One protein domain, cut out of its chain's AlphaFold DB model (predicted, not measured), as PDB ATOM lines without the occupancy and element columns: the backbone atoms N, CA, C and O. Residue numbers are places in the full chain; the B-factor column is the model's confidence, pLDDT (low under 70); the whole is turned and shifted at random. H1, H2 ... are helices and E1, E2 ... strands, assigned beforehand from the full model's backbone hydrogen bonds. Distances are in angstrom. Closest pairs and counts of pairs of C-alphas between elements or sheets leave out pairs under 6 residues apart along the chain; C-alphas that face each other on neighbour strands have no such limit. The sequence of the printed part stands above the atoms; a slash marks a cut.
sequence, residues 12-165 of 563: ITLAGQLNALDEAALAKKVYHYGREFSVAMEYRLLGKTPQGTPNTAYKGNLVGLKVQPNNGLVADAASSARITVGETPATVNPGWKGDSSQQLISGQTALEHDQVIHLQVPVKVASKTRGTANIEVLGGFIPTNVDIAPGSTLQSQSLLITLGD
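Overview. This is residues 12 to 165 of the 563 residues of an uncharacterized protein of Photorhabdus luminescens (UniProt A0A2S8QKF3). Two strongly twisted sheets lie partly face to face as an elongated sandwich: E2, with E1 and E7 beside it, covers E8, with E3 and E9 beside it. E1 comes close to E9 at one side, the short helix H1 sits near that side, and residues 86 to 108 make a long loop across the opening between E5 and E3. The 154 printed residues include nine named strands and one helix, in the order E1 H1 E2 E3 E4 E5 E6 E7 E8 E9, mostly strand. One sheet is branched, with antiparallel pairs E1 and E2, E2 and E7, E4 and E7, E5 and E7; the other, E6 E3 E8 E9, is antiparallel and curled like part of a barrel. The whole is compact, with a radius of gyration of the C-alphas of 16.0 A, and spans 49 by 31 by 26 A.

Along the chain. In the branched sheet, E1 is residues 12 to 20, 25.9 A long, from C-alpha 12 at (330.491, 359.268, 248.939). E2 is residues 36 to 48, 38.1 A, and E7 residues 117 to 125, 24.5 A; E4 is residues 73 to 75 and E5 residues 82 to 85. In the other sheet, E3 is residues 59 to 70, 31.1 A; E8 is residues 131 to 143, 38.9 A; E6 is residues 109 to 112. E9, residues 157 to 163, 19.3 A, ends at C-alpha 163, (335.513, 375.479, 283.669). H1 is residues 23 to 27.

Arrangement. E1 lies on one side of E2 and E7 on the other, at 155 and 143 degrees between directions; N 15 and O 46 are 3.0 A apart, N 39 and O 121 2.8 A. On the other side of E7 from E2 lie E4, with N 74 and O 124 3.0 A apart, and E5, with N 84 and O 118 3.0 A apart. In the second sheet, N 66 of E3 and O 138 of E8 are 2.9 A apart, and N 62 of E3 and O 109 of E6 2.8 A. E3 bends by 52 degrees at residue 63. E8 and E9 form a hairpin, with N 133 and O 161 2.8 A apart. Between the sheets, E2 and E8 are near each other; the closest C-alphas of E1 and E9, Leu 18 and Gln 157, are 6.0 A apart, and those of E5 and E6, Val 85 and Leu 111, 7.1 A. E3 and E5 are apart. H1 only grazes both sheets; its O i to N i+4 pair is within hydrogen-bond range.

Size, cuts and confidence. The two C-alphas farthest apart, of Asn 145 and Asp 165, are 50.1 A apart. The printed part has no cut. The links E5 to E6, 23 residues, and E8 to E9, 13 residues, are long. Mean pLDDT of the printed part is 86.7; residues 78 to 79 and 151 to 153 are under 70.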
ATOM      1  N   ILE A  12     331.210 358.716 247.780       90.19
ATOM      2  CA  ILE A  12     330.491 359.268 248.939       90.19
ATOM      3  C   ILE A  12     331.188 360.497 249.540       90.19
ATOM      4  O   ILE A  12     332.387 360.698 249.374       90.19
ATOM      5  N   THR A  13     330.441 361.298 250.289       89.19
ATOM      6  CA  THR A  13     330.951 362.277 251.255       89.19
ATOM      7  C   THR A  13     330.888 361.671 252.660       89.19
ATOM      8  O   THR A  13     330.001 360.867 252.954       89.19
ATOM      9  N   LEU A  14     331.836 362.031 253.530       86.62
ATOM     10  CA  LEU A  14     331.886 361.574 254.921       86.62
ATOM     11  C   LEU A  14     331.888 362.769 255.871       86.62
ATOM     12  O   LEU A  14     332.629 363.728 255.664       86.62
ATOM     13  N   ALA A  15     331.104 362.674 256.940       87.06
ATOM     14  CA  ALA A  15     331.115 363.619 258.049       87.06
ATOM     15  C   ALA A  15     331.325 362.877 259.372       87.06
ATOM     16  O   ALA A  15     330.799 361.784 259.560       87.06
ATOM     17  N   GLY A  16     332.084 363.473 260.288       86.94
ATOM     18  CA  GLY A  16     332.162 362.997 261.663       86.94
ATOM     19  C   GLY A  16     331.009 363.558 262.482       86.94
ATOM     20  O   GLY A  16     330.696 364.738 262.358       86.94
ATOM     21  N   GLN A  17     330.417 362.739 263.339       89.50
ATOM     22  CA  GLN A  17     329.483 363.174 264.367       89.50
ATOM     23  C   GLN A  17     330.048 362.782 265.728       89.50
ATOM     24  O   GLN A  17     330.339 361.609 265.957       89.50
ATOM     25  N   LEU A  18     330.203 363.764 266.615       91.50
ATOM     26  CA  LEU A  18     330.621 363.559 267.997       91.50
ATOM     27  C   LEU A  18     329.430 363.831 268.910       91.50
ATOM     28  O   LEU A  18     328.844 364.905 268.841       91.50
ATOM     29  N   ASN A  19     329.108 362.878 269.775       90.00
ATOM     30  CA  ASN A  19     328.107 363.046 270.819       90.00
ATOM     31  C   ASN A  19     328.743 362.691 272.165       90.00
ATOM     32  O   ASN A  19     329.495 361.722 272.265       90.00
ATOM     33  N   ALA A  20     328.447 363.445 273.218       87.06
ATOM     34  CA  ALA A  20     328.778 362.993 274.563       87.06
ATOM     35  C   ALA A  20     327.843 361.846 274.970       87.06
ATOM     36  O   ALA A  20     326.642 361.909 274.718       87.06
ATOM     37  N   LEU A  21     328.382 360.825 275.641       84.56
ATOM     38  CA  LEU A  21     327.566 359.721 276.169       84.56
ATOM     39  C   LEU A  21     326.611 360.189 277.278       84.56
ATOM     40  O   LEU A  21     325.538 359.622 277.450       84.56
ATOM     41  N   ASP A  22     326.997 361.235 278.010       82.38
ATOM     42  CA  ASP A  22     326.192 361.852 279.066       82.38
ATOM     43  C   ASP A  22     326.260 363.384 278.967       82.38
ATOM     44  O   ASP A  22     326.816 364.090 279.815       82.38
ATOM     45  N   GLU A  23     325.743 363.905 277.853       77.88
ATOM     46  CA  GLU A  23     325.734 365.341 277.554       77.88
ATOM     47  C   GLU A  23     325.010 366.149 278.639       77.88
ATOM     48  O   GLU A  23     325.486 367.200 279.068       77.88
ATOM     49  N   ALA A  24     323.894 365.619 279.145       78.62
ATOM     50  CA  ALA A  24     323.104 366.271 280.181       78.62
ATOM     51  C   ALA A  24     323.869 366.399 281.507       78.62
ATOM     52  O   ALA A  24     323.708 367.409 282.197       78.62
ATOM     53  N   ALA A  25     324.695 365.414 281.883       80.69
ATOM     54  CA  ALA A  25     325.535 365.536 283.070       80.69
ATOM     55  C   ALA A  25     326.718 366.479 282.848       80.69
ATOM     56  O   ALA A  25     327.023 367.268 283.741       80.69
ATOM     57  N   LEU A  26     327.375 366.433 281.685       82.69
ATOM     58  CA  LEU A  26     328.493 367.330 281.373       82.69
ATOM     59  C   LEU A  26     328.056 368.797 281.349       82.69
ATOM     60  O   LEU A  26     328.717 369.633 281.956       82.69
ATOM     61  N   ALA A  27     326.911 369.098 280.732       81.69
ATOM     62  CA  ALA A  27     326.370 370.454 280.656       81.69
ATOM     63  C   ALA A  27     326.003 371.049 282.028       81.69
ATOM     64  O   ALA A  27     325.953 372.268 282.180       81.69
ATOM     65  N   LYS A  28     325.752 370.202 283.037       85.88
ATOM     66  CA  LYS A  28     325.433 370.615 284.415       85.88
ATOM     67  C   LYS A  28     326.659 370.725 285.323       85.88
ATOM     68  O   LYS A  28     326.518 371.189 286.453       85.88
ATOM     69  N   LYS A  29     327.832 370.274 284.872       91.88
ATOM     70  CA  LYS A  29     329.057 370.250 285.676       91.88
ATOM     71  C   LYS A  29     329.942 371.455 285.397       91.88
ATOM     72  O   LYS A  29     330.005 371.969 284.284       91.88
ATOM     73  N   VAL A  30     330.675 371.859 286.427       94.00
ATOM     74  CA  VAL A  30     331.736 372.862 286.347       94.00
ATOM     75  C   VAL A  30     333.005 372.248 286.911       94.00
ATOM     76  O   VAL A  30     333.053 371.895 288.083       94.00
ATOM     77  N   TYR A  31     334.027 372.091 286.074       93.25
ATOM     78  CA  TYR A  31     335.280 371.461 286.484       93.25
ATOM     79  C   TYR A  31     336.300 372.519 286.897       93.25
ATOM     80  O   TYR A  31     336.586 373.451 286.146       93.25
ATOM     81  N   HIS A  32     336.854 372.377 288.096       92.56
ATOM     82  CA  HIS A  32     337.758 373.360 288.694       92.56
ATOM     83  C   HIS A  32     339.228 373.060 288.400       92.56
ATOM     84  O   HIS A  32     339.588 371.926 288.088       92.56
ATOM     85  N   TYR A  33     340.094 374.064 288.535       91.56
ATOM     86  CA  TYR A  33     341.540 373.912 288.341       91.56
ATOM     87  C   TYR A  33     342.123 372.699 289.083       91.56
ATOM     88  O   TYR A  33     341.818 372.453 290.250       91.56
ATOM     89  N   GLY A  34     342.987 371.947 288.398       89.38
ATOM     90  CA  GLY A  34     343.640 370.750 288.925       89.38
ATOM     91  C   GLY A  34     342.771 369.491 288.902       89.38
ATOM     92  O   GLY A  34     343.310 368.402 289.092       89.38
ATOM     93  N   ARG A  35     341.464 369.606 288.629       89.62
ATOM     94  CA  ARG A  35     340.543 368.469 288.560       89.62
ATOM     95  C   ARG A  35     340.897 367.539 287.402       89.62
ATOM     96  O   ARG A  35     340.948 367.970 286.251       89.62
ATOM     97  N   GLU A  36     341.071 366.262 287.720       89.94
ATOM     98  CA  GLU A  36     341.255 365.158 286.769       89.94
ATOM     99  C   GLU A  36     339.940 364.389 286.607       89.94
ATOM    100  O   GLU A  36     339.261 364.104 287.599       89.94
ATOM    101  N   PHE A  37     339.545 364.089 285.369       89.12
ATOM    102  CA  PHE A  37     338.324 363.345 285.046       89.12
ATOM    103  C   PHE A  37     338.410 362.717 283.650       89.12
ATOM    104  O   PHE A  37     339.268 363.069 282.847       89.12
ATOM    105  N   SER A  38     337.513 361.781 283.336       90.25
ATOM    106  CA  SER A  38     337.407 361.208 281.989       90.25
ATOM    107  C   SER A  38     336.122 361.646 281.305       90.25
ATOM    108  O   SER A  38     335.049 361.606 281.906       90.25
ATOM    109  N   VAL A  39     336.228 362.004 280.029       91.12
ATOM    110  CA  VAL A  39     335.089 362.365 279.186       91.12
ATOM    111  C   VAL A  39     334.742 361.190 278.286       91.12
ATOM    112  O   VAL A  39     335.579 360.718 277.515       91.12
ATOM    113  N   ALA A  40     333.510 360.705 278.420       92.00
ATOM    114  CA  ALA A  40     332.977 359.595 277.649       92.00
ATOM    115  C   ALA A  40     332.193 360.128 276.437       92.00
ATOM    116  O   ALA A  40     331.272 360.935 276.592       92.00
ATOM    117  N   MET A  41     332.566 359.702 275.233       92.81
ATOM    118  CA  MET A  41     332.020 360.208 273.970       92.81
ATOM    119  C   MET A  41     331.755 359.068 272.987       92.81
ATOM    120  O   MET A  41     332.428 358.040 273.016       92.81
ATOM    121  N   GLU A  42     330.814 359.286 272.079       93.25
ATOM    122  CA  GLU A  42     330.619 358.494 270.872       93.25
ATOM    123  C   GLU A  42     331.040 359.305 269.655       93.25
ATOM    124  O   GLU A  42     330.605 360.443 269.470       93.25
ATOM    125  N   TYR A  43     331.839 358.694 268.792       91.06
ATOM    126  CA  TYR A  43     332.146 359.229 267.478       91.06
ATOM    127  C   TYR A  43     331.620 358.285 266.400       91.06
ATOM    128  O   TYR A  43     331.805 357.069 266.478       91.06
ATOM    129  N   ARG A  44     330.949 358.841 265.390       89.81
ATOM    130  CA  ARG A  44     330.417 358.100 264.241       89.81
ATOM    131  C   ARG A  44     330.839 358.776 262.950       89.81
ATOM    132  O   ARG A  44     330.936 360.000 262.886       89.81
ATOM    133  N   LEU A  45     331.052 357.976 261.913       88.19
ATOM    134  CA  LEU A  45     331.181 358.484 260.554       88.19
ATOM    135  C   LEU A  45     329.825 358.356 259.855       88.19
ATOM    136  O   LEU A  45     329.182 357.311 259.896       88.19
ATOM    137  N   LEU A  46     329.378 359.421 259.203       87.94
ATOM    138  CA  LEU A  46     328.131 359.457 258.451       87.94
ATOM    139  C   LEU A  46     328.460 359.609 256.970       87.94
ATOM    140  O   LEU A  46     328.986 360.638 256.543       87.94
ATOM    141  N   GLY A  47     328.155 358.569 256.194       88.25
ATOM    142  CA  GLY A  47     328.348 358.543 254.748       88.25
ATOM    143  C   GLY A  47     327.106 359.010 254.003       88.25
ATOM    144  O   GLY A  47     325.996 358.566 254.297       88.25
ATOM    145  N   LYS A  48     327.278 359.878 253.006       89.25
ATOM    146  CA  LYS A  48     326.205 360.312 252.102       89.25
ATOM    147  C   LYS A  48     326.659 360.227 250.654       89.25
ATOM    148  O   LYS A  48     327.824 360.420 250.333       89.25
ATOM    149  N   THR A  49     325.734 359.948 249.753       87.44
ATOM    150  CA  THR A  49     325.952 360.119 248.310       87.44
ATOM    151  C   THR A  49     326.162 361.606 247.975       87.44
ATOM    152  O   THR A  49     325.775 362.469 248.768       87.44
ATOM    153  N   PRO A  50     326.716 361.949 246.797       82.94
ATOM    154  CA  PRO A  50     326.845 363.342 246.360       82.94
ATOM    155  C   PRO A  50     325.510 364.105 246.324       82.94
ATOM    156  O   PRO A  50     325.493 365.321 246.477       82.94
ATOM    157  N   GLN A  51     324.388 363.397 246.163       83.38
ATOM    158  CA  GLN A  51     323.027 363.942 246.181       83.38
ATOM    159  C   GLN A  51     322.455 364.112 247.604       83.38
ATOM    160  O   GLN A  51     321.325 364.562 247.760       83.38
ATOM    161  N   GLY A  52     323.213 363.754 248.646       84.19
ATOM    162  CA  GLY A  52     322.840 363.926 250.053       84.19
ATOM    163  C   GLY A  52     322.103 362.743 250.688       84.19
ATOM    164  O   GLY A  52     321.886 362.754 251.901       84.19
ATOM    165  N   THR A  53     321.764 361.703 249.922       88.12
ATOM    166  CA  THR A  53     321.113 360.490 250.443       88.12
ATOM    167  C   THR A  53     322.089 359.690 251.313       88.12
ATOM    168  O   THR A  53     323.217 359.476 250.857       88.12
ATOM    169  N   PRO A  54     321.700 359.219 252.515       88.12
ATOM    170  CA  PRO A  54     322.543 358.362 253.349       88.12
ATOM    171  C   PRO A  54     323.058 357.132 252.591       88.12
ATOM    172  O   PRO A  54     322.313 356.500 251.844       88.12
ATOM    173  N   ASN A  55     324.335 356.795 252.781       84.81
ATOM    174  CA  ASN A  55     324.930 355.558 252.280       84.81
ATOM    175  C   ASN A  55     325.134 354.591 253.448       84.81
ATOM    176  O   ASN A  55     325.897 354.900 254.363       84.81
ATOM    177  N   THR A  56     324.490 353.423 253.376       83.50
ATOM    178  CA  THR A  56     324.475 352.439 254.465       83.50
ATOM    179  C   THR A  56     325.390 351.231 254.271       83.50
ATOM    180  O   THR A  56     325.255 350.226 254.963       83.50
ATOM    181  N   ALA A  57     326.293 351.277 253.290       84.44
ATOM    182  CA  ALA A  57     327.062 350.107 252.863       84.44
ATOM    183  C   ALA A  57     328.573 350.358 252.764       84.44
ATOM    184  O   ALA A  57     329.306 349.493 252.276       84.44
ATOM    185  N   TYR A  58     329.058 351.526 253.187       88.19
ATOM    186  CA  TYR A  58     330.485 351.822 253.141       88.19
ATOM    187  C   TYR A  58     331.258 351.033 254.210       88.19
ATOM    188  O   TYR A  58     330.754 350.764 255.299       88.19
ATOM    189  N   LYS A  59     332.497 350.667 253.884       90.94
ATOM    190  CA  LYS A  59     333.431 349.929 254.737       90.94
ATOM    191  C   LYS A  59     334.834 350.485 254.562       90.94
ATOM    192  O   LYS A  59     335.179 351.008 253.498       90.94
ATOM    193  N   GLY A  60     335.655 350.366 255.594       89.44
ATOM    194  CA  GLY A  60     337.043 350.789 255.516       89.44
ATOM    195  C   GLY A  60     337.805 350.574 256.808       89.44
ATOM    196  O   GLY A  60     337.432 349.755 257.645       89.44
ATOM    197  N   ASN A  61     338.887 351.327 256.954       89.12
ATOM    198  CA  ASN A  61     339.715 351.324 258.144       89.12
ATOM    199  C   ASN A  61     339.762 352.724 258.747       89.12
ATOM    200  O   ASN A  61     340.076 353.701 258.063       89.12
ATOM    201  N   LEU A  62     339.504 352.810 260.047       86.62
ATOM    202  CA  LEU A  62     339.869 353.958 260.860       86.62
ATOM    203  C   LEU A  62     341.395 353.948 261.004       86.62
ATOM    204  O   LEU A  62     341.958 353.027 261.596       86.62
ATOM    205  N   VAL A  63     342.064 354.937 260.414       79.25
ATOM    206  CA  VAL A  63     343.538 355.014 260.336       79.25
ATOM    207  C   VAL A  63     344.137 356.103 261.218       79.25
ATOM    208  O   VAL A  63     345.347 356.309 261.233       79.25
ATOM    209  N   GLY A  64     343.285 356.835 261.929       77.56
ATOM    210  CA  GLY A  64     343.692 357.824 262.907       77.56
ATOM    211  C   GLY A  64     342.478 358.452 263.570       77.56
ATOM    212  O   GLY A  64     341.480 358.732 262.918       77.56
ATOM    213  N   LEU A  65     342.571 358.697 264.870       86.12
ATOM    214  CA  LEU A  65     341.639 359.557 265.584       86.12
ATOM    215  C   LEU A  65     342.481 360.541 266.374       86.12
ATOM    216  O   LEU A  65     343.208 360.147 267.283       86.12
ATOM    217  N   LYS A  66     342.452 361.807 265.977       88.81
ATOM    218  CA  LYS A  66     343.102 362.870 266.733       88.81
ATOM    219  C   LYS A  66     342.120 363.350 267.780       88.81
ATOM    220  O   LYS A  66     340.990 363.686 267.441       88.81
ATOM    221  N   VAL A  67     342.559 363.346 269.031       89.19
ATOM    222  CA  VAL A  67     341.797 363.875 270.158       89.19
ATOM    223  C   VAL A  67     342.667 364.906 270.847       89.19
ATOM    224  O   VAL A  67     343.773 364.579 271.285       89.19
ATOM    225  N   GLN A  68     342.163 366.130 270.915       90.62
ATOM    226  CA  GLN A  68     342.891 367.284 271.413       90.62
ATOM    227  C   GLN A  68     342.042 368.032 272.448       90.62
ATOM    228  O   GLN A  68     341.052 368.672 272.093       90.62
ATOM    229  N   PRO A  69     342.410 367.963 273.736       91.50
ATOM    230  CA  PRO A  69     341.912 368.889 274.743       91.50
ATOM    231  C   PRO A  69     342.472 370.294 274.477       91.50
ATOM    232  O   PRO A  69     343.671 370.457 274.266       91.50
ATOM    233  N   ASN A  70     341.603 371.302 274.484       91.44
ATOM    234  CA  ASN A  70     341.926 372.695 274.184       91.44
ATOM    235  C   ASN A  70     341.401 373.637 275.277       91.44
ATOM    236  O   ASN A  70     340.642 373.237 276.162       91.44
ATOM    237  N   ASN A  71     341.798 374.914 275.195       90.75
ATOM    238  CA  ASN A  71     341.227 376.011 275.987       90.75
ATOM    239  C   ASN A  71     341.244 375.761 277.508       90.75
ATOM    240  O   ASN A  71     340.245 375.928 278.200       90.75
ATOM    241  N   GLY A  72     342.404 375.354 278.035       88.75
ATOM    242  CA  GLY A  72     342.600 375.146 279.473       88.75
ATOM    243  C   GLY A  72     342.401 373.710 279.954       88.75
ATOM    244  O   GLY A  72     342.543 373.464 281.151       88.75
ATOM    245  N   LEU A  73     342.124 372.764 279.053       92.12
ATOM    246  CA  LEU A  73     342.248 371.328 279.309       92.12
ATOM    247  C   LEU A  73     343.571 370.799 278.759       92.12
ATOM    248  O   LEU A  73     344.032 371.228 277.704       92.12
ATOM    249  N   VAL A  74     344.149 369.830 279.458       91.62
ATOM    250  CA  VAL A  74     345.283 369.033 278.976       91.62
ATOM    251  C   VAL A  74     344.934 367.554 279.073       91.62
ATOM    252  O   VAL A  74     344.098 367.169 279.894       91.62
ATOM    253  N   ALA A  75     345.551 366.722 278.235       88.62
ATOM    254  CA  ALA A  75     345.409 365.280 278.387       88.62
ATOM    255  C   ALA A  75     346.006 364.843 279.724       88.62
ATOM    256  O   ALA A  75     347.104 365.267 280.099       88.62
ATOM    257  N   ASP A  76     345.269 363.990 280.417       84.06
ATOM    258  CA  ASP A  76     345.777 363.258 281.566       84.06
ATOM    259  C   ASP A  76     346.384 361.912 281.103       84.06
ATOM    260  O   ASP A  76     346.367 361.595 279.910       84.06
ATOM    261  N   ALA A  77     347.000 361.157 282.017       75.62
ATOM    262  CA  ALA A  77     347.804 359.966 281.745       75.62
ATOM    263  C   ALA A  77     347.241 359.074 280.616       75.62
ATOM    264  O   ALA A  77     346.190 358.440 280.755       75.62
ATOM    265  N   ALA A  78     348.001 358.970 279.517       65.69
ATOM    266  CA  ALA A  78     347.636 358.251 278.290       65.69
ATOM    267  C   ALA A  78     347.213 356.789 278.519       65.69
ATOM    268  O   ALA A  78     346.403 356.246 277.773       65.69
ATOM    269  N   SER A  79     347.737 356.161 279.574       65.25
ATOM    270  CA  SER A  79     347.434 354.786 279.978       65.25
ATOM    271  C   SER A  79     345.982 354.560 280.408       65.25
ATOM    272  O   SER A  79     345.545 353.413 280.471       65.25
ATOM    273  N   SER A  80     345.237 355.623 280.717       79.31
ATOM    274  CA  SER A  80     343.842 355.538 281.160       79.31
ATOM    275  C   SER A  80     342.823 355.798 280.048       79.31
ATOM    276  O   SER A  80     341.631 355.548 280.244       79.31
ATOM    277  N   ALA A  81     343.271 356.240 278.868       85.94
ATOM    278  CA  ALA A  81     342.396 356.392 277.716       85.94
ATOM    279  C   ALA A  81     341.915 355.027 277.211       85.94
ATOM    280  O   ALA A  81     342.653 354.040 277.233       85.94
ATOM    281  N   ARG A  82     340.662 354.963 276.750       88.12
ATOM    282  CA  ARG A  82     340.070 353.738 276.190       88.12
ATOM    283  C   ARG A  82     339.334 354.039 274.901       88.12
ATOM    284  O   ARG A  82     338.676 355.072 274.780       88.12
ATOM    285  N   ILE A  83     339.438 353.109 273.959       89.88
ATOM    286  CA  ILE A  83     338.746 353.173 272.677       89.88
ATOM    287  C   ILE A  83     338.175 351.795 272.377       89.88
ATOM    288  O   ILE A  83     338.876 350.788 272.475       89.88
ATOM    289  N   THR A  84     336.912 351.763 271.976       90.31
ATOM    290  CA  THR A  84     336.277 350.567 271.413       90.31
ATOM    291  C   THR A  84     335.593 350.950 270.111       90.31
ATOM    292  O   THR A  84     335.015 352.031 270.006       90.31
ATOM    293  N   VAL A  85     335.719 350.095 269.102       88.31
ATOM    294  CA  VAL A  85     335.094 350.262 267.789       88.31
ATOM    295  C   VAL A  85     334.068 349.143 267.652       88.31
ATOM    296  O   VAL A  85     334.424 347.971 267.519       88.31
ATOM    297  N   GLY A  86     332.781 349.482 267.753       84.50
ATOM    298  CA  GLY A  86     331.744 348.508 268.101       84.50
ATOM    299  C   GLY A  86     332.061 347.863 269.452       84.50
ATOM    300  O   GLY A  86     332.268 348.562 270.438       84.50
ATOM    301  N   GLU A  87     332.168 346.536 269.486       82.00
ATOM    302  CA  GLU A  87     332.502 345.776 270.704       82.00
ATOM    303  C   GLU A  87     334.003 345.457 270.837       82.00
ATOM    304  O   GLU A  87     334.437 344.869 271.827       82.00
ATOM    305  N   THR A  88     334.821 345.844 269.852       85.06
ATOM    306  CA  THR A  88     336.238 345.464 269.796       85.06
ATOM    307  C   THR A  88     337.126 346.574 270.368       85.06
ATOM    308  O   THR A  88     337.086 347.701 269.863       85.06
ATOM    309  N   PRO A  89     337.971 346.297 271.378       86.81
ATOM    310  CA  PRO A  89     338.958 347.259 271.865       86.81
ATOM    311  C   PRO A  89     339.974 347.639 270.784       86.81
ATOM    312  O   PRO A  89     340.512 346.769 270.100       86.81
ATOM    313  N   ALA A  90     340.269 348.932 270.666       85.62
ATOM    314  CA  ALA A  90     341.340 349.437 269.811       85.62
ATOM    315  C   ALA A  90     342.571 349.816 270.647       85.62
ATOM    316  O   ALA A  90     342.458 350.261 271.792       85.62
ATOM    317  N   THR A  91     343.760 349.662 270.066       84.88
ATOM    318  CA  THR A  91     345.021 349.960 270.754       84.88
ATOM    319  C   THR A  91     345.248 351.467 270.841       84.88
ATOM    320  O   THR A  91     345.465 352.142 269.831       84.88
ATOM    321  N   VAL A  92     345.258 352.000 272.060       87.19
ATOM    322  CA  VAL A  92     345.615 353.400 272.318       87.19
ATOM    323  C   VAL A  92     347.109 353.604 272.076       87.19
ATOM    324  O   VAL A  92     347.930 352.762 272.434       87.19
ATOM    325  N   ASN A  93     347.473 354.722 271.456       86.62
ATOM    326  CA  ASN A  93     348.857 355.129 271.285       86.62
ATOM    327  C   ASN A  93     349.467 355.498 272.654       86.62
ATOM    328  O   ASN A  93     349.073 356.514 273.232       86.62
ATOM    329  N   PRO A  94     350.463 354.746 273.160       81.31
ATOM    330  CA  PRO A  94     351.049 355.004 274.477       81.31
ATOM    331  C   PRO A  94     351.794 356.347 274.553       81.31
ATOM    332  O   PRO A  94     352.040 356.850 275.646       81.31
ATOM    333  N   GLY A  95     352.162 356.933 273.408       82.25
ATOM    334  CA  GLY A  95     352.821 358.236 273.322       82.25
ATOM    335  C   GLY A  95     351.871 359.430 273.194       82.25
ATOM    336  O   GLY A  95     352.360 360.552 273.046       82.25
ATOM    337  N   TRP A  96     350.550 359.215 273.202       87.19
ATOM    338  CA  TRP A  96     349.569 360.294 273.087       87.19
ATOM    339  C   TRP A  96     349.588 361.202 274.324       87.19
ATOM    340  O   TRP A  96     349.565 360.740 275.457       87.19
ATOM    341  N   LYS A  97     349.632 362.512 274.093       83.25
ATOM    342  CA  LYS A  97     349.665 363.578 275.102       83.25
ATOM    343  C   LYS A  97     348.605 364.654 274.839       83.25
ATOM    344  O   LYS A  97     348.697 365.746 275.387       83.25
ATOM    345  N   GLY A  98     347.627 364.369 273.976       81.81
ATOM    346  CA  GLY A  98     346.562 365.319 273.639       81.81
ATOM    347  C   GLY A  98     346.960 366.446 272.690       81.81
ATOM    348  O   GLY A  98     346.235 367.428 272.618       81.81
ATOM    349  N   ASP A  99     348.081 366.339 271.973       80.25
ATOM    350  CA  ASP A  99     348.476 367.319 270.952       80.25
ATOM    351  C   ASP A  99     347.862 366.980 269.577       80.25
ATOM    352  O   ASP A  99     347.811 365.820 269.168       80.25
ATOM    353  N   SER A 100     347.470 368.020 268.836       73.06
ATOM    354  CA  SER A 100     347.083 368.049 267.416       73.06
ATOM    355  C   SER A 100     347.977 367.232 266.463       73.06
ATOM    356  O   SER A 100     347.523 366.741 265.415       73.06
ATOM    357  N   SER A 101     349.262 367.093 266.802       79.06
ATOM    358  CA  SER A 101     350.252 366.350 266.017       79.06
ATOM    359  C   SER A 101     350.159 364.832 266.212       79.06
ATOM    360  O   SER A 101     350.658 364.072 265.380       79.06
ATOM    361  N   GLN A 102     349.475 364.371 267.263       82.50
ATOM    362  CA  GLN A 102     349.436 362.976 267.679       82.50
ATOM    363  C   GLN A 102     348.065 362.335 267.437       82.50
ATOM    364  O   GLN A 102     347.013 362.953 267.580       82.50
ATOM    365  N   GLN A 103     348.075 361.050 267.089       86.69
ATOM    366  CA  GLN A 103     346.865 360.233 267.009       86.69
ATOM    367  C   GLN A 103     346.671 359.472 268.321       86.69
ATOM    368  O   GLN A 103     347.639 358.964 268.892       86.69
ATOM    369  N   LEU A 104     345.422 359.390 268.782       85.94
ATOM    370  CA  LEU A 104     345.023 358.637 269.969       85.94
ATOM    371  C   LEU A 104     345.059 357.121 269.717       85.94
ATOM    372  O   LEU A 104     345.379 356.367 270.628       85.94
ATOM    373  N   ILE A 105     344.766 356.665 268.498       85.50
ATOM    374  CA  ILE A 105     344.824 355.242 268.115       85.50
ATOM    375  C   ILE A 105     346.184 354.942 267.491       85.50
ATOM    376  O   ILE A 105     346.695 355.753 266.718       85.50
ATOM    377  N   SER A 106     346.753 353.775 267.791       74.00
ATOM    378  CA  SER A 106     347.906 353.247 267.059       74.00
ATOM    379  C   SER A 106     347.448 352.236 265.997       74.00
ATOM    380  O   SER A 106     346.866 351.203 266.313       74.00
ATOM    381  N   GLY A 107     347.710 352.532 264.720       78.19
ATOM    382  CA  GLY A 107     347.453 351.617 263.599       78.19
ATOM    383  C   GLY A 107     346.088 351.772 262.919       78.19
ATOM    384  O   GLY A 107     345.486 352.843 262.934       78.19
ATOM    385  N   GLN A 108     345.640 350.703 262.252       84.69
ATOM    386  CA  GLN A 108     344.387 350.657 261.492       84.69
ATOM    387  C   GLN A 108     343.387 349.722 262.178       84.69
ATOM    388  O   GLN A 108     343.737 348.601 262.543       84.69
ATOM    389  N   THR A 109     342.141 350.162 262.335       87.00
ATOM    390  CA  THR A 109     341.045 349.345 262.879       87.00
ATOM    391  C   THR A 109     339.906 349.299 261.871       87.00
ATOM    392  O   THR A 109     339.502 350.343 261.360       87.00
ATOM    393  N   ALA A 110     339.397 348.101 261.572       88.75
ATOM    394  CA  ALA A 110     338.262 347.944 260.668       88.75
ATOM    395  C   ALA A 110     337.047 348.713 261.208       88.75
ATOM    396  O   ALA A 110     336.735 348.629 262.397       88.75
ATOM    397  N   LEU A 111     336.391 349.470 260.332       88.81
ATOM    398  CA  LEU A 111     335.220 350.273 260.655       88.81
ATOM    399  C   LEU A 111     334.158 350.079 259.570       88.81
ATOM    400  O   LEU A 111     334.380 350.359 258.387       88.81
ATOM    401  N   GLU A 112     333.008 349.589 260.003       88.50
ATOM    402  CA  GLU A 112     331.815 349.388 259.191       88.50
ATOM    403  C   GLU A 112     330.897 350.619 259.252       88.50
ATOM    404  O   GLU A 112     331.028 351.480 260.126       88.50
ATOM    405  N   HIS A 113     329.951 350.700 258.317       84.94
ATOM    406  CA  HIS A 113     328.915 351.730 258.323       84.94
ATOM    407  C   HIS A 113     328.171 351.793 259.670       84.94
ATOM    408  O   HIS A 113     327.813 350.760 260.235       84.94
ATOM    409  N   ASP A 114     327.934 353.018 260.159       79.25
ATOM    410  CA  ASP A 114     327.223 353.345 261.407       79.25
ATOM    411  C   ASP A 114     327.807 352.725 262.686       79.25
ATOM    412  O   ASP A 114     327.234 352.861 263.772       79.25
ATOM    413  N   GLN A 115     328.986 352.107 262.596       89.25
ATOM    414  CA  GLN A 115     329.659 351.545 263.751       89.25
ATOM    415  C   GLN A 115     330.114 352.662 264.694       89.25
ATOM    416  O   GLN A 115     330.789 353.620 264.303       89.25
ATOM    417  N   VAL A 116     329.729 352.526 265.960       90.88
ATOM    418  CA  VAL A 116     330.028 353.502 267.007       90.88
ATOM    419  C   VAL A 116     331.455 353.318 267.499       90.88
ATOM    420  O   VAL A 116     331.892 352.200 267.772       90.88
ATOM    421  N   ILE A 117     332.179 354.426 267.630       91.56
ATOM    422  CA  ILE A 117     333.485 354.470 268.281       91.56
ATOM    423  C   ILE A 117     333.277 355.087 269.661       91.56
ATOM    424  O   ILE A 117     333.052 356.294 269.769       91.56
ATOM    425  N   HIS A 118     333.346 354.276 270.715       92.94
ATOM    426  CA  HIS A 118     333.281 354.790 272.080       92.94
ATOM    427  C   HIS A 118     334.671 355.209 272.541       92.94
ATOM    428  O   HIS A 118     335.638 354.448 272.439       92.94
ATOM    429  N   LEU A 119     334.748 356.425 273.072       91.56
ATOM    430  CA  LEU A 119     335.961 357.075 273.538       91.56
ATOM    431  C   LEU A 119     335.823 357.386 275.019       91.56
ATOM    432  O   LEU A 119     334.828 357.968 275.444       91.56
ATOM    433  N   GLN A 120     336.855 357.068 275.787       91.62
ATOM    434  CA  GLN A 120     337.030 357.559 277.144       91.62
ATOM    435  C   GLN A 120     338.352 358.315 277.201       91.62
ATOM    436  O   GLN A 120     339.420 357.711 277.097       91.62
ATOM    437  N   VAL A 121     338.269 359.639 277.323       90.94
ATOM    438  CA  VAL A 121     339.419 360.542 277.204       90.94
ATOM    439  C   VAL A 121     339.730 361.148 278.571       90.94
ATOM    440  O   VAL A 121     338.911 361.913 279.084       90.94
ATOM    441  N   PRO A 122     340.873 360.807 279.184       92.12
ATOM    442  CA  PRO A 122     341.289 361.359 280.463       92.12
ATOM    443  C   PRO A 122     341.835 362.775 280.252       92.12
ATOM    444  O   PRO A 122     342.669 363.019 279.375       92.12
ATOM    445  N   VAL A 123     341.340 363.725 281.037       92.44
ATOM    446  CA  VAL A 123     341.712 365.137 280.957       92.44
ATOM    447  C   VAL A 123     341.908 365.735 282.343       92.44
ATOM    448  O   VAL A 123     341.318 365.295 283.331       92.44
ATOM    449  N   LYS A 124     342.715 366.792 282.389       92.50
ATOM    450  CA  LYS A 124     342.945 367.616 283.570       92.50
ATOM    451  C   LYS A 124     342.667 369.079 283.265       92.50
ATOM    452  O   LYS A 124     343.069 369.589 282.218       92.50
ATOM    453  N   VAL A 125     342.021 369.774 284.198       93.12
ATOM    454  CA  VAL A 125     341.846 371.230 284.117       93.12
ATOM    455  C   VAL A 125     343.160 371.925 284.469       93.12
ATOM    456  O   VAL A 125     343.620 371.870 285.609       93.12
ATOM    457  N   ALA A 126     343.758 372.602 283.493       91.94
ATOM    458  CA  ALA A 126     345.000 373.360 283.632       91.94
ATOM    459  C   ALA A 126     344.782 374.882 283.740       91.94
ATOM    460  O   ALA A 126     345.703 375.604 284.117       91.94
ATOM    461  N   SER A 127     343.582 375.385 283.433       89.62
ATOM    462  CA  SER A 127     343.237 376.803 283.612       89.62
ATOM    463  C   SER A 127     342.822 377.112 285.050       89.62
ATOM    464  O   SER A 127     341.995 376.406 285.622       89.62
ATOM    465  N   LYS A 128     343.359 378.200 285.614       88.69
ATOM    466  CA  LYS A 128     342.959 378.742 286.927       88.69
ATOM    467  C   LYS A 128     341.747 379.673 286.868       88.69
ATOM    468  O   LYS A 128     341.203 380.027 287.909       88.69
ATOM    469  N   THR A 129     341.370 380.106 285.669       84.75
ATOM    470  CA  THR A 129     340.296 381.074 285.436       84.75
ATOM    471  C   THR A 129     339.098 380.407 284.780       84.75
ATOM    472  O   THR A 129     339.266 379.502 283.955       84.75
ATOM    473  N   ARG A 130     337.904 380.925 285.084       89.62
ATOM    474  CA  ARG A 130     336.638 380.528 284.445       89.62
ATOM    475  C   ARG A 130     336.698 380.607 282.929       89.62
ATOM    476  O   ARG A 130     337.344 381.490 282.363       89.62
ATOM    477  N   GLY A 131     335.922 379.746 282.287       91.06
ATOM    478  CA  GLY A 131     335.718 379.807 280.851       91.06
ATOM    479  C   GLY A 131     335.050 378.559 280.307       91.06
ATOM    480  O   GLY A 131     334.467 377.760 281.041       91.06
ATOM    481  N   THR A 132     335.172 378.393 279.000       92.75
ATOM    482  CA  THR A 132     334.729 377.197 278.293       92.75
ATOM    483  C   THR A 132     335.944 376.547 277.659       92.75
ATOM    484  O   THR A 132     336.716 377.206 276.963       92.75
ATOM    485  N   ALA A 133     336.095 375.256 277.904       93.19
ATOM    486  CA  ALA A 133     337.068 374.413 277.246       93.19
ATOM    487  C   ALA A 133     336.387 373.485 276.248       93.19
ATOM    488  O   ALA A 133     335.163 373.342 276.246       93.19
ATOM    489  N   ASN A 134     337.179 372.843 275.398       92.44
ATOM    490  CA  ASN A 134     336.650 371.892 274.440       92.44
ATOM    491  C   ASN A 134     337.588 370.712 274.214       92.44
ATOM    492  O   ASN A 134     338.806 370.833 274.324       92.44
ATOM    493  N   ILE A 135     336.999 369.567 273.882       91.44
ATOM    494  CA  ILE A 135     337.722 368.410 273.358       91.44
ATOM    495  C   ILE A 135     337.383 368.303 271.881       91.44
ATOM    496  O   ILE A 135     336.222 368.120 271.521       91.44
ATOM    497  N   GLU A 136     338.398 368.445 271.039       92.19
ATOM    498  CA  GLU A 136     338.280 368.313 269.594       92.19
ATOM    499  C   GLU A 136     338.621 366.898 269.151       92.19
ATOM    500  O   GLU A 136     339.617 366.316 269.585       92.19
ATOM    501  N   VAL A 137     337.787 366.352 268.271       90.81
ATOM    502  CA  VAL A 137     337.935 365.018 267.705       90.81
ATOM    503  C   VAL A 137     337.906 365.110 266.187       90.81
ATOM    504  O   VAL A 137     336.951 365.606 265.586       90.81
ATOM    505  N   LEU A 138     338.953 364.577 265.563       88.94
ATOM    506  CA  LEU A 138     339.083 364.482 264.116       88.94
ATOM    507  C   LEU A 138     339.425 363.043 263.716       88.94
ATOM    508  O   LEU A 138     340.508 362.537 264.021       88.94
ATOM    509  N   GLY A 139     338.493 362.391 263.021       85.00
ATOM    510  CA  GLY A 139     338.683 361.061 262.449       85.00
ATOM    511  C   GLY A 139     339.489 361.081 261.150       85.00
ATOM    512  O   GLY A 139     339.465 362.045 260.390       85.00
ATOM    513  N   GLY A 140     340.187 359.982 260.888       85.31
ATOM    514  CA  GLY A 140     340.856 359.661 259.635       85.31
ATOM    515  C   GLY A 140     340.421 358.277 259.168       85.31
ATOM    516  O   GLY A 140     340.498 357.310 259.926       85.31
ATOM    517  N   PHE A 141     339.965 358.175 257.921       87.19
ATOM    518  CA  PHE A 141     339.347 356.968 257.376       87.19
ATOM    519  C   PHE A 141     339.883 356.659 255.976       87.19
ATOM    520  O   PHE A 141     339.983 357.559 255.142       87.19
ATOM    521  N   ILE A 142     340.211 355.391 255.722       89.00
ATOM    522  CA  ILE A 142     340.578 354.880 254.395       89.00
ATOM    523  C   ILE A 142     339.495 353.889 253.952       89.00
ATOM    524  O   ILE A 142     339.353 352.846 254.595       89.00
ATOM    525  N   PRO A 143     338.728 354.176 252.885       89.25
ATOM    526  CA  PRO A 143     337.670 353.284 252.425       89.25
ATOM    527  C   PRO A 143     338.228 352.033 251.728       89.25
ATOM    528  O   PRO A 143     339.317 352.059 251.156       89.25
ATOM    529  N   THR A 144     337.464 350.937 251.737       90.44
ATOM    530  CA  THR A 144     337.806 349.685 251.030       90.44
ATOM    531  C   THR A 144     336.858 349.349 249.879       90.44
ATOM    532  O   THR A 144     337.234 348.585 248.993       90.44
ATOM    533  N   ASN A 145     335.639 349.896 249.871       90.25
ATOM    534  CA  ASN A 145     334.601 349.585 248.878       90.25
ATOM    535  C   ASN A 145     333.871 350.818 248.307       90.25
ATOM    536  O   ASN A 145     332.897 350.658 247.571       90.25
ATOM    537  N   VAL A 146     334.323 352.027 248.651       88.81
ATOM    538  CA  VAL A 146     333.791 353.321 248.192       88.81
ATOM    539  C   VAL A 146     334.949 354.270 247.870       88.81
ATOM    540  O   VAL A 146     336.037 354.106 248.416       88.81
ATOM    541  N   ASP A 147     334.712 355.286 247.047       88.69
ATOM    542  CA  ASP A 147     335.633 356.415 246.875       88.69
ATOM    543  C   ASP A 147     335.122 357.633 247.660       88.69
ATOM    544  O   ASP A 147     333.916 357.871 247.738       88.69
ATOM    545  N   ILE A 148     336.023 358.430 248.245       86.12
ATOM    546  CA  ILE A 148     335.641 359.672 248.938       86.12
ATOM    547  C   ILE A 148     335.688 360.838 247.953       86.12
ATOM    548  O   ILE A 148     336.692 361.048 247.273       86.12
ATOM    549  N   ALA A 149     334.604 361.608 247.883       85.31
ATOM    550  CA  ALA A 149     334.494 362.752 246.991       85.31
ATOM    551  C   ALA A 149     335.611 363.788 247.267       85.31
ATOM    552  O   ALA A 149     335.817 364.169 248.426       85.31
ATOM    553  N   PRO A 150     336.302 364.296 246.226       73.38
ATOM    554  CA  PRO A 150     337.335 365.322 246.373       73.38
ATOM    555  C   PRO A 150     336.825 366.549 247.144       73.38
ATOM    556  O   PRO A 150     335.729 367.037 246.884       73.38
ATOM    557  N   GLY A 151     337.614 367.042 248.103       66.44
ATOM    558  CA  GLY A 151     337.238 368.175 248.963       66.44
ATOM    559  C   GLY A 151     336.370 367.815 250.176       66.44
ATOM    560  O   GLY A 151     336.139 368.676 251.020       66.44
ATOM    561  N   SER A 152     335.941 366.554 250.320       66.62
ATOM    562  CA  SER A 152     335.280 366.065 251.538       66.62
ATOM    563  C   SER A 152     336.320 365.760 252.613       66.62
ATOM    564  O   SER A 152     336.778 364.626 252.746       66.62
ATOM    565  N   THR A 153     336.739 366.773 253.368       67.38
ATOM    566  CA  THR A 153     337.534 366.560 254.580       67.38
ATOM    567  C   THR A 153     336.609 366.327 255.766       67.38
ATOM    568  O   THR A 153     335.629 367.047 255.962       67.38
ATOM    569  N   LEU A 154     336.922 365.311 256.576       80.38
ATOM    570  CA  LEU A 154     336.282 365.147 257.876       80.38
ATOM    571  C   LEU A 154     336.528 366.427 258.678       80.38
ATOM    572  O   LEU A 154     337.674 366.820 258.889       80.38
ATOM    573  N   GLN A 155     335.457 367.113 259.065       81.75
ATOM    574  CA  GLN A 155     335.570 368.314 259.882       81.75
ATOM    575  C   GLN A 155     335.823 367.932 261.339       81.75
ATOM    576  O   GLN A 155     335.257 366.952 261.834       81.75
ATOM    577  N   SER A 156     336.656 368.722 262.021       86.50
ATOM    578  CA  SER A 156     336.840 368.598 263.469       86.50
ATOM    579  C   SER A 156     335.497 368.814 264.163       86.50
ATOM    580  O   SER A 156     334.759 369.738 263.816       86.50
ATOM    581  N   GLN A 157     335.167 367.940 265.107       91.06
ATOM    582  CA  GLN A 157     333.993 368.067 265.966       91.06
ATOM    583  C   GLN A 157     334.459 368.405 267.376       91.06
ATOM    584  O   GLN A 157     335.498 367.909 267.807       91.06
ATOM    585  N   SER A 158     333.704 369.225 268.101       90.69
ATOM    586  CA  SER A 158     334.083 369.660 269.442       90.69
ATOM    587  C   SER A 158     332.981 369.402 270.458       90.69
ATOM    588  O   SER A 158     331.797 369.579 270.184       90.69
ATOM    589  N   LEU A 159     333.395 368.998 271.654       90.94
ATOM    590  CA  LEU A 159     332.537 368.901 272.827       90.94
ATOM    591  C   LEU A 159     332.929 369.995 273.819       90.94
ATOM    592  O   LEU A 159     334.096 370.068 274.202       90.94
ATOM    593  N   LEU A 160     331.973 370.837 274.218       91.50
ATOM    594  CA  LEU A 160     332.198 371.948 275.146       91.50
ATOM    595  C   LEU A 160     332.115 371.495 276.608       91.50
ATOM    596  O   LEU A 160     331.289 370.660 276.970       91.50
ATOM    597  N   ILE A 161     332.963 372.082 277.451       92.19
ATOM    598  CA  ILE A 161     333.059 371.809 278.886       92.19
ATOM    599  C   ILE A 161     333.180 373.139 279.633       92.19
ATOM    600  O   ILE A 161     333.990 373.992 279.272       92.19
ATOM    601  N   THR A 162     332.404 373.314 280.701       93.69
ATOM    602  CA  THR A 162     332.469 374.514 281.546       93.69
ATOM    603  C   THR A 162     333.572 374.382 282.594       93.69
ATOM    604  O   THR A 162     333.632 373.388 283.324       93.69
ATOM    605  N   LEU A 163     334.431 375.400 282.689       93.06
ATOM    606  CA  LEU A 163     335.513 375.479 283.669       93.06
ATOM    607  C   LEU A 163     335.203 376.499 284.771       93.06
ATOM    608  O   LEU A 163     334.734 377.607 284.492       93.06
ATOM    609  N   GLY A 164     335.508 376.123 286.012       91.19
ATOM    610  CA  GLY A 164     335.405 376.972 287.198       91.19
ATOM    611  C   GLY A 164     336.753 377.514 287.670       91.19
ATOM    612  O   GLY A 164     337.806 377.157 287.143       91.19
ATOM    613  N   ASP A 165     336.715 378.370 288.690       86.75
ATOM    614  CA  ASP A 165     337.925 378.911 289.321       86.75
ATOM    615  C   ASP A 165     338.703 377.857 290.119       86.75
ATOM    616  O   ASP A 165     338.196 376.782 290.455       86.75
TER     617      ASP A 165